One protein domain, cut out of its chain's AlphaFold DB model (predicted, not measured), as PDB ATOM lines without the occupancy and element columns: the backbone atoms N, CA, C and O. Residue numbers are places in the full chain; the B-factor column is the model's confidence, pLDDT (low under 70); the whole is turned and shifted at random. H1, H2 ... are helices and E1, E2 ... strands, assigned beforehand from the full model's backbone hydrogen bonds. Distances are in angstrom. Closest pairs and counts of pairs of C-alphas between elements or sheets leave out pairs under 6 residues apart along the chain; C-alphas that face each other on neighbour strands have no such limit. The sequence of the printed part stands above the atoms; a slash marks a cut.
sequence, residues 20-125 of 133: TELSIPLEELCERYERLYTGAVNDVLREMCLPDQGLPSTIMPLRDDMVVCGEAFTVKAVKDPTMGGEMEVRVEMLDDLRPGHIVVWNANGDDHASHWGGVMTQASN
ATOM      1  N   THR A  20     -47.130 -43.503   9.639       88.31
ATOM      2  CA  THR A  20     -47.427 -42.201   9.043       88.31
ATOM      3  C   THR A  20     -46.238 -41.271   9.244       88.31
ATOM      4  O   THR A  20     -45.741 -41.123  10.358       88.31
ATOM      5  N   GLU A  21     -45.775 -40.629   8.173       91.88
ATOM      6  CA  GLU A  21     -44.763 -39.578   8.284       91.88
ATOM      7  C   GLU A  21     -45.408 -38.288   8.800       91.88
ATOM      8  O   GLU A  21     -46.394 -37.797   8.243       91.88
ATOM      9  N   LEU A  22     -44.847 -37.731   9.875       92.62
ATOM     10  CA  LEU A  22     -45.281 -36.445  10.409       92.62
ATOM     11  C   LEU A  22     -44.823 -35.314   9.481       92.62
ATOM     12  O   LEU A  22     -43.695 -35.297   8.992       92.62
ATOM     13  N   SER A  23     -45.693 -34.327   9.271       96.12
ATOM     14  CA  SER A  23     -45.384 -33.145   8.453       96.12
ATOM     15  C   SER A  23     -44.420 -32.161   9.127       96.12
ATOM     16  O   SER A  23     -43.920 -31.248   8.472       96.12
ATOM     17  N   ILE A  24     -44.169 -32.346  10.424       96.94
ATOM     18  CA  ILE A  24     -43.236 -31.588  11.265       96.94
ATOM     19  C   ILE A  24     -42.468 -32.564  12.173       96.94
ATOM     20  O   ILE A  24     -42.939 -33.686  12.377       96.94
ATOM     21  N   PRO A  25     -41.314 -32.171  12.742       95.62
ATOM     22  CA  PRO A  25     -40.599 -33.000  13.709       95.62
ATOM     23  C   PRO A  25     -41.476 -33.377  14.914       95.62
ATOM     24  O   PRO A  25     -42.273 -32.563  15.381       95.62
ATOM     25  N   LEU A  26     -41.284 -34.589  15.448       92.12
ATOM     26  CA  LEU A  26     -42.033 -35.085  16.609       92.12
ATOM     27  C   LEU A  26     -41.924 -34.140  17.813       92.12
ATOM     28  O   LEU A  26     -42.928 -33.841  18.446       92.12
ATOM     29  N   GLU A  27     -40.724 -33.633  18.092       93.25
ATOM     30  CA  GLU A  27     -40.476 -32.693  19.192       93.25
ATOM     31  C   GLU A  27     -41.339 -31.426  19.064       93.25
ATOM     32  O   GLU A  27     -42.046 -31.067  20.001       93.25
ATOM     33  N   GLU A  28     -41.385 -30.815  17.873       96.75
ATOM     34  CA  GLU A  28     -42.227 -29.639  17.614       96.75
ATOM     35  C   GLU A  28     -43.721 -29.965  17.776       96.75
ATOM     36  O   GLU A  28     -44.492 -29.170  18.319       96.75
ATOM     37  N   LEU A  29     -44.150 -31.139  17.302       95.88
ATOM     38  CA  LEU A  29     -45.527 -31.596  17.454       95.88
ATOM     39  C   LEU A  29     -45.897 -31.734  18.936       95.88
ATOM     40  O   LEU A  29     -46.919 -31.185  19.357       95.88
ATOM     41  N   CYS A  30     -45.058 -32.404  19.724       94.56
ATOM     42  CA  CYS A  30     -45.274 -32.599  21.153       94.56
ATOM     43  C   CYS A  30     -45.327 -31.270  21.909       94.56
ATOM     44  O   CYS A  30     -46.301 -31.031  22.622       94.56
ATOM     45  N   GLU A  31     -44.376 -30.361  21.676       95.81
ATOM     46  CA  GLU A  31     -44.363 -29.032  22.305       95.81
ATOM     47  C   GLU A  31     -45.653 -28.239  22.046       95.81
ATOM     48  O   GLU A  31     -46.109 -27.457  22.886       95.81
ATOM     49  N   ARG A  32     -46.250 -28.402  20.860       97.44
ATOM     50  CA  ARG A  32     -47.515 -27.747  20.500       97.44
ATOM     51  C   ARG A  32     -48.704 -28.395  21.200       97.44
ATOM     52  O   ARG A  32     -49.575 -27.664  21.672       97.44
ATOM     53  N   TYR A  33     -48.745 -29.725  21.269       96.62
ATOM     54  CA  TYR A  33     -49.809 -30.464  21.953       96.62
ATOM     55  C   TYR A  33     -49.785 -30.257  23.469       96.62
ATOM     56  O   TYR A  33     -50.846 -30.124  24.072       96.62
ATOM     57  N   GLU A  34     -48.608 -30.128  24.080       95.44
ATOM     58  CA  GLU A  34     -48.458 -29.884  25.522       95.44
ATOM     59  C   GLU A  34     -48.988 -28.513  25.973       95.44
ATOM     60  O   GLU A  34     -49.241 -28.295  27.157       95.44
ATOM     61  N   ARG A  35     -49.218 -27.580  25.041       96.38
ATOM     62  CA  ARG A  35     -49.863 -26.281  25.316       96.38
ATOM     63  C   ARG A  35     -51.393 -26.343  25.268       96.38
ATOM     64  O   ARG A  35     -52.047 -25.331  25.525       96.38
ATOM     65  N   LEU A  36     -51.963 -27.490  24.906       96.06
ATOM     66  CA  LEU A  36     -53.402 -27.726  24.853       96.06
ATOM     67  C   LEU A  36     -53.851 -28.498  26.095       96.06
ATOM     68  O   LEU A  36     -53.099 -29.277  26.672       96.06
ATOM     69  N   TYR A  37     -55.116 -28.336  26.481       94.19
ATOM     70  CA  TYR A  37     -55.739 -29.270  27.416       94.19
ATOM     71  C   TYR A  37     -56.268 -30.489  26.646       94.19
ATOM     72  O   TYR A  37     -56.785 -30.359  25.534       94.19
ATOM     73  N   THR A  38     -56.182 -31.677  27.246       94.69
ATOM     74  CA  THR A  38     -56.545 -32.957  26.605       94.69
ATOM     75  C   THR A  38     -58.000 -33.013  26.137       94.69
ATOM     76  O   THR A  38     -58.303 -33.655  25.131       94.69
ATOM     77  N   GLY A  39     -58.900 -32.285  26.807       95.06
ATOM     78  CA  GLY A  39     -60.294 -32.138  26.390       95.06
ATOM     79  C   GLY A  39     -60.445 -31.524  24.993       95.06
ATOM     80  O   GLY A  39     -61.200 -32.064  24.199       95.06
ATOM     81  N   ALA A  40     -59.680 -30.484  24.637       96.62
ATOM     82  CA  ALA A  40     -59.759 -29.871  23.304       96.62
ATOM     83  C   ALA A  40     -59.365 -30.860  22.204       96.62
ATOM     84  O   ALA A  40     -59.994 -30.912  21.150       96.62
ATOM     85  N   VAL A  41     -58.338 -31.673  22.462       96.88
ATOM     86  CA  VAL A  41     -57.915 -32.727  21.536       96.88
ATOM     87  C   VAL A  41     -59.024 -33.773  21.392       96.88
ATOM     88  O   VAL A  41     -59.374 -34.149  20.276       96.88
ATOM     89  N   ASN A  42     -59.629 -34.199  22.505       96.69
ATOM     90  CA  ASN A  42     -60.741 -35.146  22.484       96.69
ATOM     91  C   ASN A  42     -61.962 -34.590  21.728       96.69
ATOM     92  O   ASN A  42     -62.604 -35.328  20.987       96.69
ATOM     93  N   ASP A  43     -62.258 -33.296  21.858       97.12
ATOM     94  CA  ASP A  43     -63.346 -32.621  21.146       97.12
ATOM     95  C   ASP A  43     -63.159 -32.695  19.620       97.12
ATOM     96  O   ASP A  43     -64.084 -33.098  18.915       97.12
ATOM     97  N   VAL A  44     -61.948 -32.416  19.126       97.94
ATOM     98  CA  VAL A  44     -61.598 -32.550  17.699       97.94
ATOM     99  C   VAL A  44     -61.682 -34.008  17.235       97.94
ATOM    100  O   VAL A  44     -62.235 -34.290  16.173       97.94
ATOM    101  N   LEU A  45     -61.205 -34.964  18.038       97.56
ATOM    102  CA  LEU A  45     -61.313 -36.390  17.707       97.56
ATOM    103  C   LEU A  45     -62.777 -36.848  17.600       97.56
ATOM    104  O   LEU A  45     -63.107 -37.666  16.739       97.56
ATOM    105  N   ARG A  46     -63.693 -36.276  18.393       97.12
ATOM    106  CA  ARG A  46     -65.134 -36.553  18.260       97.12
ATOM    107  C   ARG A  46     -65.709 -36.042  16.942       97.12
ATOM    108  O   ARG A  46     -66.519 -36.749  16.345       97.12
ATOM    109  N   GLU A  47     -65.272 -34.883  16.449       97.94
ATOM    110  CA  GLU A  47     -65.642 -34.403  15.104       97.94
ATOM    111  C   GLU A  47     -65.159 -35.362  14.001       97.94
ATOM    112  O   GLU A  47     -65.822 -35.527  12.978       97.94
ATOM    113  N   MET A  48     -64.054 -36.072  14.249       97.81
ATOM    114  CA  MET A  48     -63.509 -37.120  13.378       97.81
ATOM    115  C   MET A  48     -64.165 -38.501  13.570       97.81
ATOM    116  O   MET A  48     -63.697 -39.482  12.996       97.81
ATOM    117  N   CYS A  49     -65.252 -38.600  14.346       97.62
ATOM    118  CA  CYS A  49     -65.928 -39.858  14.691       97.62
ATOM    119  C   CYS A  49     -65.059 -40.849  15.494       97.62
ATOM    120  O   CYS A  49     -65.256 -42.062  15.401       97.62
ATOM    121  N   LEU A  50     -64.140 -40.339  16.320       96.38
ATOM    122  CA  LEU A  50     -63.304 -41.111  17.246       96.38
ATOM    123  C   LEU A  50     -63.676 -40.776  18.708       96.38
ATOM    124  O   LEU A  50     -62.974 -40.001  19.360       96.38
ATOM    125  N   PRO A  51     -64.794 -41.305  19.246       93.06
ATOM    126  CA  PRO A  51     -65.287 -40.918  20.571       93.06
ATOM    127  C   PRO A  51     -64.523 -41.558  21.741       93.06
ATOM    128  O   PRO A  51     -64.388 -40.941  22.796       93.06
ATOM    129  N   ASP A  52     -63.980 -42.761  21.552       94.31
ATOM    130  CA  ASP A  52     -63.449 -43.597  22.638       94.31
ATOM    131  C   ASP A  52     -61.918 -43.518  22.728       94.31
ATOM    132  O   ASP A  52     -61.219 -44.518  22.593       94.31
ATOM    133  N   GLN A  53     -61.381 -42.302  22.862       95.50
ATOM    134  CA  GLN A  53     -59.927 -42.039  22.850       95.50
ATOM    135  C   GLN A  53     -59.355 -41.662  24.227       95.50
ATOM    136  O   GLN A  53     -58.147 -41.511  24.381       95.50
ATOM    137  N   GLY A  54     -60.215 -41.487  25.233       93.75
ATOM    138  CA  GLY A  54     -59.793 -41.261  26.614       93.75
ATOM    139  C   GLY A  54     -59.458 -42.573  27.324       93.75
ATOM    140  O   GLY A  54     -60.140 -43.579  27.132       93.75
ATOM    141  N   LEU A  55     -58.438 -42.548  28.182       93.31
ATOM    142  CA  LEU A  55     -58.158 -43.656  29.096       93.31
ATOM    143  C   LEU A  55     -59.197 -43.709  30.238       93.31
ATOM    144  O   LEU A  55     -59.809 -42.684  30.556       93.31
ATOM    145  N   PRO A  56     -59.414 -44.883  30.865       91.94
ATOM    146  CA  PRO A  56     -60.302 -45.023  32.022       91.94
ATOM    147  C   PRO A  56     -59.998 -44.025  33.148       91.94
ATOM    148  O   PRO A  56     -58.841 -43.742  33.429       91.94
ATOM    149  N   SER A  57     -61.017 -43.560  33.879       91.25
ATOM    150  CA  SER A  57     -60.843 -42.586  34.976       91.25
ATOM    151  C   SER A  57     -60.060 -43.109  36.190       91.25
ATOM    152  O   SER A  57     -59.806 -42.358  37.125       91.25
ATOM    153  N   THR A  58     -59.735 -44.403  36.227       91.25
ATOM    154  CA  THR A  58     -58.866 -45.017  37.245       91.25
ATOM    155  C   THR A  58     -57.394 -44.678  37.036       91.25
ATOM    156  O   THR A  58     -56.600 -44.781  37.964       91.25
ATOM    157  N   ILE A  59     -57.042 -44.249  35.828       90.38
ATOM    158  CA  ILE A  59     -55.731 -43.735  35.476       90.38
ATOM    159  C   ILE A  59     -55.668 -42.257  35.862       90.38
ATOM    160  O   ILE A  59     -56.426 -41.434  35.350       90.38
ATOM    161  N   MET A  60     -54.751 -41.928  36.771       92.12
ATOM    162  CA  MET A  60     -54.586 -40.583  37.318       92.12
ATOM    163  C   MET A  60     -53.127 -40.138  37.206       92.12
ATOM    164  O   MET A  60     -52.224 -40.968  37.348       92.12
ATOM    165  N   PRO A  61     -52.864 -38.842  36.971       91.62
ATOM    166  CA  PRO A  61     -51.502 -38.340  36.941       91.62
ATOM    167  C   PRO A  61     -50.871 -38.402  38.340       91.62
ATOM    168  O   PRO A  61     -51.557 -38.312  39.358       91.62
ATOM    169  N   LEU A  62     -49.540 -38.509  38.400       90.69
ATOM    170  CA  LEU A  62     -48.813 -38.451  39.676       90.69
ATOM    171  C   LEU A  62     -48.818 -37.041  40.291       90.69
ATOM    172  O   LEU A  62     -48.637 -36.905  41.502       90.69
ATOM    173  N   ARG A  63     -48.979 -36.000  39.465       91.44
ATOM    174  CA  ARG A  63     -49.142 -34.599  39.878       91.44
ATOM    175  C   ARG A  63     -50.133 -33.914  38.940       91.44
ATOM    176  O   ARG A  63     -50.114 -34.180  37.740       91.44
ATOM    177  N   ASP A  64     -50.946 -33.014  39.475       90.00
ATOM    178  CA  ASP A  64     -52.051 -32.381  38.739       90.00
ATOM    179  C   ASP A  64     -51.598 -31.486  37.571       90.00
ATOM    180  O   ASP A  64     -52.376 -31.211  36.663       90.00
ATOM    181  N   ASP A  65     -50.345 -31.029  37.586       89.12
ATOM    182  CA  ASP A  65     -49.744 -30.157  36.574       89.12
ATOM    183  C   ASP A  65     -49.026 -30.918  35.448       89.12
ATOM    184  O   ASP A  65     -48.484 -30.295  34.535       89.12
ATOM    185  N   MET A  66     -49.012 -32.255  35.485       90.38
ATOM    186  CA  MET A  66     -48.344 -33.058  34.461       90.38
ATOM    187  C   MET A  66     -49.122 -33.045  33.144       90.38
ATOM    188  O   MET A  66     -50.213 -33.606  33.039       90.38
ATOM    189  N   VAL A  67     -48.492 -32.490  32.113       91.50
ATOM    190  CA  VAL A  67     -48.914 -32.592  30.714       91.50
ATOM    191  C   VAL A  67     -47.744 -33.153  29.922       91.50
ATOM    192  O   VAL A  67     -46.603 -32.753  30.141       91.50
ATOM    193  N   VAL A  68     -48.023 -34.111  29.044       92.50
ATOM    194  CA  VAL A  68     -47.007 -34.743  28.208       92.50
ATOM    195  C   VAL A  68     -47.597 -35.128  26.859       92.50
ATOM    196  O   VAL A  68     -48.765 -35.518  26.782       92.50
ATOM    197  N   CYS A  69     -46.787 -35.054  25.808       94.62
ATOM    198  CA  CYS A  69     -47.100 -35.609  24.500       94.62
ATOM    199  C   CYS A  69     -45.914 -36.412  23.944       94.62
ATOM    200  O   CYS A  69     -44.757 -36.035  24.113       94.62
ATOM    201  N   GLY A  70     -46.199 -37.509  23.243       92.88
ATOM    202  CA  GLY A  70     -45.185 -38.332  22.590       92.88
ATOM    203  C   GLY A  70     -45.771 -39.557  21.896       92.88
ATOM    204  O   GLY A  70     -46.980 -39.791  21.935       92.88
ATOM    205  N   GLU A  71     -44.909 -40.333  21.248       92.44
ATOM    206  CA  GLU A  71     -45.290 -41.567  20.559       92.44
ATOM    207  C   GLU A  71     -45.513 -42.698  21.565       92.44
ATOM    208  O   GLU A  71     -44.702 -42.924  22.458       92.44
ATOM    209  N   ALA A  72     -46.613 -43.438  21.434       93.06
ATOM    210  CA  ALA A  72     -46.915 -44.520  22.363       93.06
ATOM    211  C   ALA A  72     -45.917 -45.684  22.217       93.06
ATOM    212  O   ALA A  72     -45.833 -46.323  21.170       93.06
ATOM    213  N   PHE A  73     -45.228 -46.019  23.306       91.94
ATOM    214  CA  PHE A  73     -44.452 -47.244  23.449       91.94
ATOM    215  C   PHE A  73     -45.260 -48.246  24.277       91.94
ATOM    216  O   PHE A  73     -45.344 -48.151  25.503       91.94
ATOM    217  N   THR A  74     -45.932 -49.178  23.604       91.75
ATOM    218  CA  THR A  74     -46.905 -50.065  24.252       91.75
ATOM    219  C   THR A  74     -46.248 -51.292  24.865       91.75
ATOM    220  O   THR A  74     -45.571 -52.048  24.170       91.75
ATOM    221  N   VAL A  75     -46.530 -51.546  26.141       90.44
ATOM    222  CA  VAL A  75     -46.077 -52.737  26.868       90.44
ATOM    223  C   VAL A  75     -47.291 -53.530  27.324       90.44
ATOM    224  O   VAL A  75     -48.273 -52.966  27.805       90.44
ATOM    225  N   LYS A  76     -47.236 -54.855  27.196       89.19
ATOM    226  CA  LYS A  76     -48.251 -55.755  27.743       89.19
ATOM    227  C   LYS A  76     -47.595 -56.721  28.713       89.19
ATOM    228  O   LYS A  76     -46.751 -57.514  28.307       89.19
ATOM    229  N   ALA A  77     -48.037 -56.685  29.962       84.50
ATOM    230  CA  ALA A  77     -47.666 -57.661  30.972       84.50
ATOM    231  C   ALA A  77     -48.852 -58.573  31.287       84.50
ATOM    232  O   ALA A  77     -50.018 -58.194  31.175       84.50
ATOM    233  N   VAL A  78     -48.541 -59.804  31.673       83.81
ATOM    234  CA  VAL A  78     -49.498 -60.755  32.228       83.81
ATOM    235  C   VAL A  78     -48.869 -61.378  33.460       83.81
ATOM    236  O   VAL A  78     -47.658 -61.589  33.501       83.81
ATOM    237  N   LYS A  79     -49.690 -61.671  34.468       80.81
ATOM    238  CA  LYS A  79     -49.228 -62.350  35.673       80.81
ATOM    239  C   LYS A  79     -48.707 -63.736  35.313       80.81
ATOM    240  O   LYS A  79     -49.462 -64.575  34.821       80.81
ATOM    241  N   ASP A  80     -47.440 -63.969  35.609       80.44
ATOM    242  CA  ASP A  80     -46.766 -65.235  35.368       80.44
ATOM    243  C   ASP A  80     -46.077 -65.686  36.668       80.44
ATOM    244  O   ASP A  80     -45.291 -64.927  37.235       80.44
ATOM    245  N   PRO A  81     -46.399 -66.877  37.213       77.38
ATOM    246  CA  PRO A  81     -45.738 -67.399  38.407       77.38
ATOM    247  C   PRO A  81     -44.335 -67.968  38.126       77.38
ATOM    248  O   PRO A  81     -43.671 -68.429  39.057       77.38
ATOM    249  N   THR A  82     -43.900 -68.018  36.865       79.56
ATOM    250  CA  THR A  82     -42.563 -68.478  36.488       79.56
ATOM    251  C   THR A  82     -41.516 -67.384  36.707       79.56
ATOM    252  O   THR A  82     -41.788 -66.196  36.603       79.56
ATOM    253  N   MET A  83     -40.295 -67.794  37.061       64.94
ATOM    254  CA  MET A  83     -39.233 -66.889  37.533       64.94
ATOM    255  C   MET A  83     -38.116 -66.668  36.494       64.94
ATOM    256  O   MET A  83     -37.036 -66.207  36.855       64.94
ATOM    257  N   GLY A  84     -38.310 -67.068  35.232       71.62
ATOM    258  CA  GLY A  84     -37.265 -67.050  34.197       71.62
ATOM    259  C   GLY A  84     -37.639 -66.202  32.983       71.62
ATOM    260  O   GLY A  84     -38.804 -66.155  32.611       71.62
ATOM    261  N   GLY A  85     -36.652 -65.559  32.349       68.25
ATOM    262  CA  GLY A  85     -36.826 -64.832  31.081       68.25
ATOM    263  C   GLY A  85     -37.332 -63.389  31.205       68.25
ATOM    264  O   GLY A  85     -37.339 -62.655  30.221       68.25
ATOM    265  N   GLU A  86     -37.766 -62.962  32.395       73.69
ATOM    266  CA  GLU A  86     -38.335 -61.623  32.591       73.69
ATOM    267  C   GLU A  86     -37.289 -60.511  32.412       73.69
ATOM    268  O   GLU A  86     -37.583 -59.449  31.862       73.69
ATOM    269  N   MET A  87     -36.060 -60.748  32.876       73.19
ATOM    270  CA  MET A  87     -35.006 -59.735  32.833       73.19
ATOM    271  C   MET A  87     -34.532 -59.474  31.406       73.19
ATOM    272  O   MET A  87     -34.313 -58.320  31.059       73.19
ATOM    273  N   GLU A  88     -34.425 -60.507  30.571       78.94
ATOM    274  CA  GLU A  88     -34.038 -60.379  29.166       78.94
ATOM    275  C   GLU A  88     -35.058 -59.537  28.391       78.94
ATOM    276  O   GLU A  88     -34.687 -58.555  27.752       78.94
ATOM    277  N   VAL A  89     -36.352 -59.839  28.548       80.00
ATOM    278  CA  VAL A  89     -37.447 -59.086  27.914       80.00
ATOM    279  C   VAL A  89     -37.465 -57.628  28.381       80.00
ATOM    280  O   VAL A  89     -37.677 -56.715  27.584       80.00
ATOM    281  N   ARG A  90     -37.219 -57.376  29.675       80.38
ATOM    282  CA  ARG A  90     -37.135 -56.009  30.214       80.38
ATOM    283  C   ARG A  90     -35.926 -55.244  29.676       80.38
ATOM    284  O   ARG A  90     -36.047 -54.042  29.459       80.38
ATOM    285  N   VAL A  91     -34.783 -55.903  29.483       81.69
ATOM    286  CA  VAL A  91     -33.586 -55.278  28.900       81.69
ATOM    287  C   VAL A  91     -33.842 -54.907  27.444       81.69
ATOM    288  O   VAL A  91     -33.638 -53.751  27.096       81.69
ATOM    289  N   GLU A  92     -34.374 -55.826  26.637       85.38
ATOM    290  CA  GLU A  92     -34.735 -55.544  25.240       85.38
ATOM    291  C   GLU A  92     -35.727 -54.375  25.142       85.38
ATOM    292  O   GLU A  92     -35.535 -53.445  24.365       85.38
ATOM    293  N   MET A  93     -36.745 -54.362  26.007       88.00
ATOM    294  CA  MET A  93     -37.713 -53.268  26.081       88.00
ATOM    295  C   MET A  93     -37.050 -51.916  26.389       88.00
ATOM    296  O   MET A  93     -37.391 -50.908  25.773       88.00
ATOM    297  N   LEU A  94     -36.126 -51.870  27.355       85.06
ATOM    298  CA  LEU A  94     -35.400 -50.644  27.701       85.06
ATOM    299  C   LEU A  94     -34.461 -50.206  26.571       85.06
ATOM    300  O   LEU A  94     -34.362 -49.010  26.296       85.06
ATOM    301  N   ASP A  95     -33.830 -51.162  25.889       87.25
ATOM    302  CA  ASP A  95     -32.976 -50.921  24.729       87.25
ATOM    303  C   ASP A  95     -33.754 -50.393  23.521       87.25
ATOM    304  O   ASP A  95     -33.133 -49.797  22.643       87.25
ATOM    305  N   ASP A  96     -35.080 -50.536  23.479       90.31
ATOM    306  CA  ASP A  96     -35.959 -50.000  22.432       90.31
ATOM    307  C   ASP A  96     -36.598 -48.646  22.783       90.31
ATOM    308  O   ASP A  96     -37.151 -47.977  21.903       90.31
ATOM    309  N   LEU A  97     -36.486 -48.179  24.030       89.50
ATOM    310  CA  LEU A  97     -36.971 -46.852  24.412       89.50
ATOM    311  C   LEU A  97     -36.152 -45.742  23.743       89.50
ATOM    312  O   LEU A  97     -34.918 -45.775  23.694       89.50
ATOM    313  N   ARG A  98     -36.846 -44.725  23.226       87.38
ATOM    314  CA  ARG A  98     -36.257 -43.571  22.539       87.38
ATOM    315  C   ARG A  98     -36.826 -42.270  23.111       87.38
ATOM    316  O   ARG A  98     -37.957 -42.274  23.600       87.38
ATOM    317  N   PRO A  99     -36.079 -41.153  23.037       86.19
ATOM    318  CA  PRO A  99     -36.625 -39.839  23.362       86.19
ATOM    319  C   PRO A  99     -37.915 -39.564  22.579       86.19
ATOM    320  O   PRO A  99     -37.976 -39.839  21.384       86.19
ATOM    321  N   GLY A 100     -38.931 -39.029  23.258       87.44
ATOM    322  CA  GLY A 100     -40.254 -38.783  22.675       87.44
ATOM    323  C   GLY A 100     -41.240 -39.947  22.805       87.44
ATOM    324  O   GLY A 100     -42.417 -39.749  22.516       87.44
ATOM    325  N   HIS A 101     -40.819 -41.126  23.277       91.12
ATOM    326  CA  HIS A 101     -41.758 -42.195  23.626       91.12
ATOM    327  C   HIS A 101     -42.532 -41.885  24.917       91.12
ATOM    328  O   HIS A 101     -41.981 -41.341  25.869       91.12
ATOM    329  N   ILE A 102     -43.785 -42.325  24.984       92.69
ATOM    330  CA  ILE A 102     -44.607 -42.399  26.193       92.69
ATOM    331  C   ILE A 102     -44.938 -43.863  26.424       92.69
ATOM    332  O   ILE A 102     -45.619 -44.488  25.611       92.69
ATOM    333  N   VAL A 103     -44.455 -44.432  27.526       92.25
ATOM    334  CA  VAL A 103     -44.757 -45.829  27.853       92.25
ATOM    335  C   VAL A 103     -46.240 -45.961  28.182       92.25
ATOM    336  O   VAL A 103     -46.741 -45.278  29.063       92.25
ATOM    337  N   VAL A 104     -46.940 -46.857  27.490       92.62
ATOM    338  CA  VAL A 104     -48.342 -47.201  27.755       92.62
ATOM    339  C   VAL A 104     -48.382 -48.663  28.173       92.62
ATOM    340  O   VAL A 104     -48.240 -49.560  27.342       92.62
ATOM    341  N   TRP A 105     -48.536 -48.907  29.472       91.19
ATOM    342  CA  TRP A 105     -48.427 -50.246  30.045       91.19
ATOM    343  C   TRP A 105     -49.804 -50.852  30.321       91.19
ATOM    344  O   TRP A 105     -50.574 -50.339  31.123       91.19
ATOM    345  N   ASN A 106     -50.109 -51.983  29.689       91.44
ATOM    346  CA  ASN A 106     -51.264 -52.802  30.030       91.44
ATOM    347  C   ASN A 106     -50.846 -53.859  31.061       91.44
ATOM    348  O   ASN A 106     -50.241 -54.872  30.703       91.44
ATOM    349  N   ALA A 107     -51.174 -53.609  32.331       87.56
ATOM    350  CA  ALA A 107     -50.934 -54.518  33.455       87.56
ATOM    351  C   ALA A 107     -51.953 -55.673  33.538       87.56
ATOM    352  O   ALA A 107     -51.912 -56.486  34.455       87.56
ATOM    353  N   ASN A 108     -52.903 -55.742  32.596       86.19
ATOM    354  CA  ASN A 108     -53.978 -56.731  32.559       86.19
ATOM    355  C   ASN A 108     -54.802 -56.784  33.866       86.19
ATOM    356  O   ASN A 108     -55.296 -57.843  34.253       86.19
ATOM    357  N   GLY A 109     -54.939 -55.630  34.531       81.06
ATOM    358  CA  GLY A 109     -55.668 -55.471  35.788       81.06
ATOM    359  C   GLY A 109     -54.973 -56.068  37.015       81.06
ATOM    360  O   GLY A 109     -55.659 -56.334  37.997       81.06
ATOM    361  N   ASP A 110     -53.662 -56.329  36.961       79.31
ATOM    362  CA  ASP A 110     -52.902 -56.765  38.136       79.31
ATOM    363  C   ASP A 110     -52.693 -55.599  39.114       79.31
ATOM    364  O   ASP A 110     -51.978 -54.643  38.822       79.31
ATOM    365  N   ASP A 111     -53.306 -55.696  40.290       80.94
ATOM    366  CA  ASP A 111     -53.205 -54.728  41.384       80.94
ATOM    367  C   ASP A 111     -52.235 -55.180  42.495       80.94
ATOM    368  O   ASP A 111     -52.089 -54.510  43.522       80.94
ATOM    369  N   HIS A 112     -51.539 -56.306  42.300       81.44
ATOM    370  CA  HIS A 112     -50.625 -56.881  43.287       81.44
ATOM    371  C   HIS A 112     -49.144 -56.574  43.026       81.44
ATOM    372  O   HIS A 112     -48.314 -56.824  43.907       81.44
ATOM    373  N   ALA A 113     -48.795 -56.054  41.847       80.25
ATOM    374  CA  ALA A 113     -47.419 -55.790  41.443       80.25
ATOM    375  C   ALA A 113     -47.244 -54.366  40.893       80.25
ATOM    376  O   ALA A 113     -48.096 -53.840  40.189       80.25
ATOM    377  N   SER A 114     -46.093 -53.751  41.186       84.12
ATOM    378  CA  SER A 114     -45.689 -52.491  40.554       84.12
ATOM    379  C   SER A 114     -44.782 -52.792  39.367       84.12
ATOM    380  O   SER A 114     -43.686 -53.326  39.550       84.12
ATOM    381  N   HIS A 115     -45.209 -52.425  38.160       83.50
ATOM    382  CA  HIS A 115     -44.413 -52.614  36.942       83.50
ATOM    383  C   HIS A 115     -43.394 -51.495  36.703       83.50
ATOM    384  O   HIS A 115     -42.371 -51.714  36.056       83.50
ATOM    385  N   TRP A 116     -43.638 -50.312  37.270       86.75
ATOM    386  CA  TRP A 116     -42.749 -49.164  37.157       86.75
ATOM    387  C   TRP A 116     -42.240 -48.710  38.523       86.75
ATOM    388  O   TRP A 116     -42.949 -48.772  39.526       86.75
ATOM    389  N   GLY A 117     -40.994 -48.243  38.572       86.56
ATOM    390  CA  GLY A 117     -40.348 -47.790  39.800       86.56
ATOM    391  C   GLY A 117     -39.105 -46.952  39.519       86.56
ATOM    392  O   GLY A 117     -38.862 -46.541  38.383       86.56
ATOM    393  N   GLY A 118     -38.293 -46.708  40.551       84.25
ATOM    394  CA  GLY A 118     -37.110 -45.843  40.444       84.25
ATOM    395  C   GLY A 118     -36.078 -46.326  39.421       84.25
ATOM    396  O   GLY A 118     -35.580 -45.521  38.642       84.25
ATOM    397  N   VAL A 119     -35.818 -47.638  39.361       84.06
ATOM    398  CA  VAL A 119     -34.871 -48.225  38.393       84.06
ATOM    399  C   VAL A 119     -35.347 -48.010  36.958       84.06
ATOM    400  O   VAL A 119     -34.573 -47.548  36.127       84.06
ATOM    401  N   MET A 120     -36.629 -48.270  36.684       84.75
ATOM    402  CA  MET A 120     -37.217 -48.066  35.356       84.75
ATOM    403  C   MET A 120     -37.192 -46.588  34.955       84.75
ATOM    404  O   MET A 120     -36.802 -46.262  33.843       84.75
ATOM    405  N   THR A 121     -37.508 -45.695  35.899       85.12
ATOM    406  CA  THR A 121     -37.457 -44.234  35.697       85.12
ATOM    407  C   THR A 121     -36.043 -43.747  35.385       85.12
ATOM    408  O   THR A 121     -35.849 -42.854  34.569       85.12
ATOM    409  N   GLN A 122     -35.034 -44.318  36.043       82.44
ATOM    410  CA  GLN A 122     -33.643 -43.964  35.788       82.44
ATOM    411  C   GLN A 122     -33.162 -44.512  34.441       82.44
ATOM    412  O   GLN A 122     -32.448 -43.818  33.719       82.44
ATOM    413  N   ALA A 123     -33.562 -45.738  34.097       80.81
ATOM    414  CA  ALA A 123     -33.198 -46.383  32.841       80.81
ATOM    415  C   ALA A 123     -33.869 -45.730  31.621       80.81
ATOM    416  O   ALA A 123     -33.265 -45.688  30.554       80.81
ATOM    417  N   SER A 124     -35.073 -45.168  31.771       76.06
ATOM    418  CA  SER A 124     -35.787 -44.501  30.673       76.06
ATOM    419  C   SER A 124     -35.191 -43.144  30.261       76.06
ATOM    420  O   SER A 124     -35.555 -42.630  29.201       76.06
ATOM    421  N   ASN A 125     -34.283 -42.559  31.065       64.69
ATOM    422  CA  ASN A 125     -33.740 -41.191  30.906       64.69
ATOM    423  C   ASN A 125     -34.895 -40.152  30.707       64.69
ATOM    424  O   ASN A 125     -36.010 -40.514  31.071       64.69
TER     425      ASN A 125
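Overview. This is residues 20 to 125 of the 133 residues of an uncharacterized protein of Puniceicoccaceae bacterium (UniProt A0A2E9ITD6). A small parallel ribbon, E1 and E2, lies in the middle of a loose, elongated model, with H1 and H2 toward one end, H3 and H4 toward the other, and residues 55 to 65 sticking out. The printed part has 106 residues, under half in named elements, in the order H1 H2 E1 H3 E2 H4, mixed in class; the radius of gyration of the C-alphas is 16.3 A, the spans 47 by 29 by 28 A.

Arrangement. Start at H1, residues 26 to 33, and H2, residues 38 to 47, only just apart, their closest C-alphas 8.4 A apart. Next find E1, residues 71 to 76, and E2, residues 101 to 106, parallel at 27 degrees; N 73 and O 102, 2.8 A apart, are within hydrogen-bond range. With H3, residues 86 to 96, between them along the chain, they form a strand-helix-strand unit with a right-handed crossover. H4, residues 118 to 123, is close to H3 but not clearly touching; the closest C-alphas, of Leu 94 and Ala 123, are 7.0 A apart. Every O i to N i+4 pair is within range in H1, H2, H3 and H4.

Along the chain. Find C-alpha 26 at (-42.033, -35.085, 16.609), where H1 begins; H2 runs 14.7 A, E1 16.2 A, H3 and E2 15.6 A each, and H4 ends at C-alpha 123, (-33.198, -46.383, 32.841).

Size, cuts and confidence. The C-alphas farthest apart, of Glu 47 and Met 83, are 47.5 A apart. The printed part has no cut; the links H2 to E1 and E2 to H4 are long. Look for pLDDT under 70 at residues 83, 85 and 125.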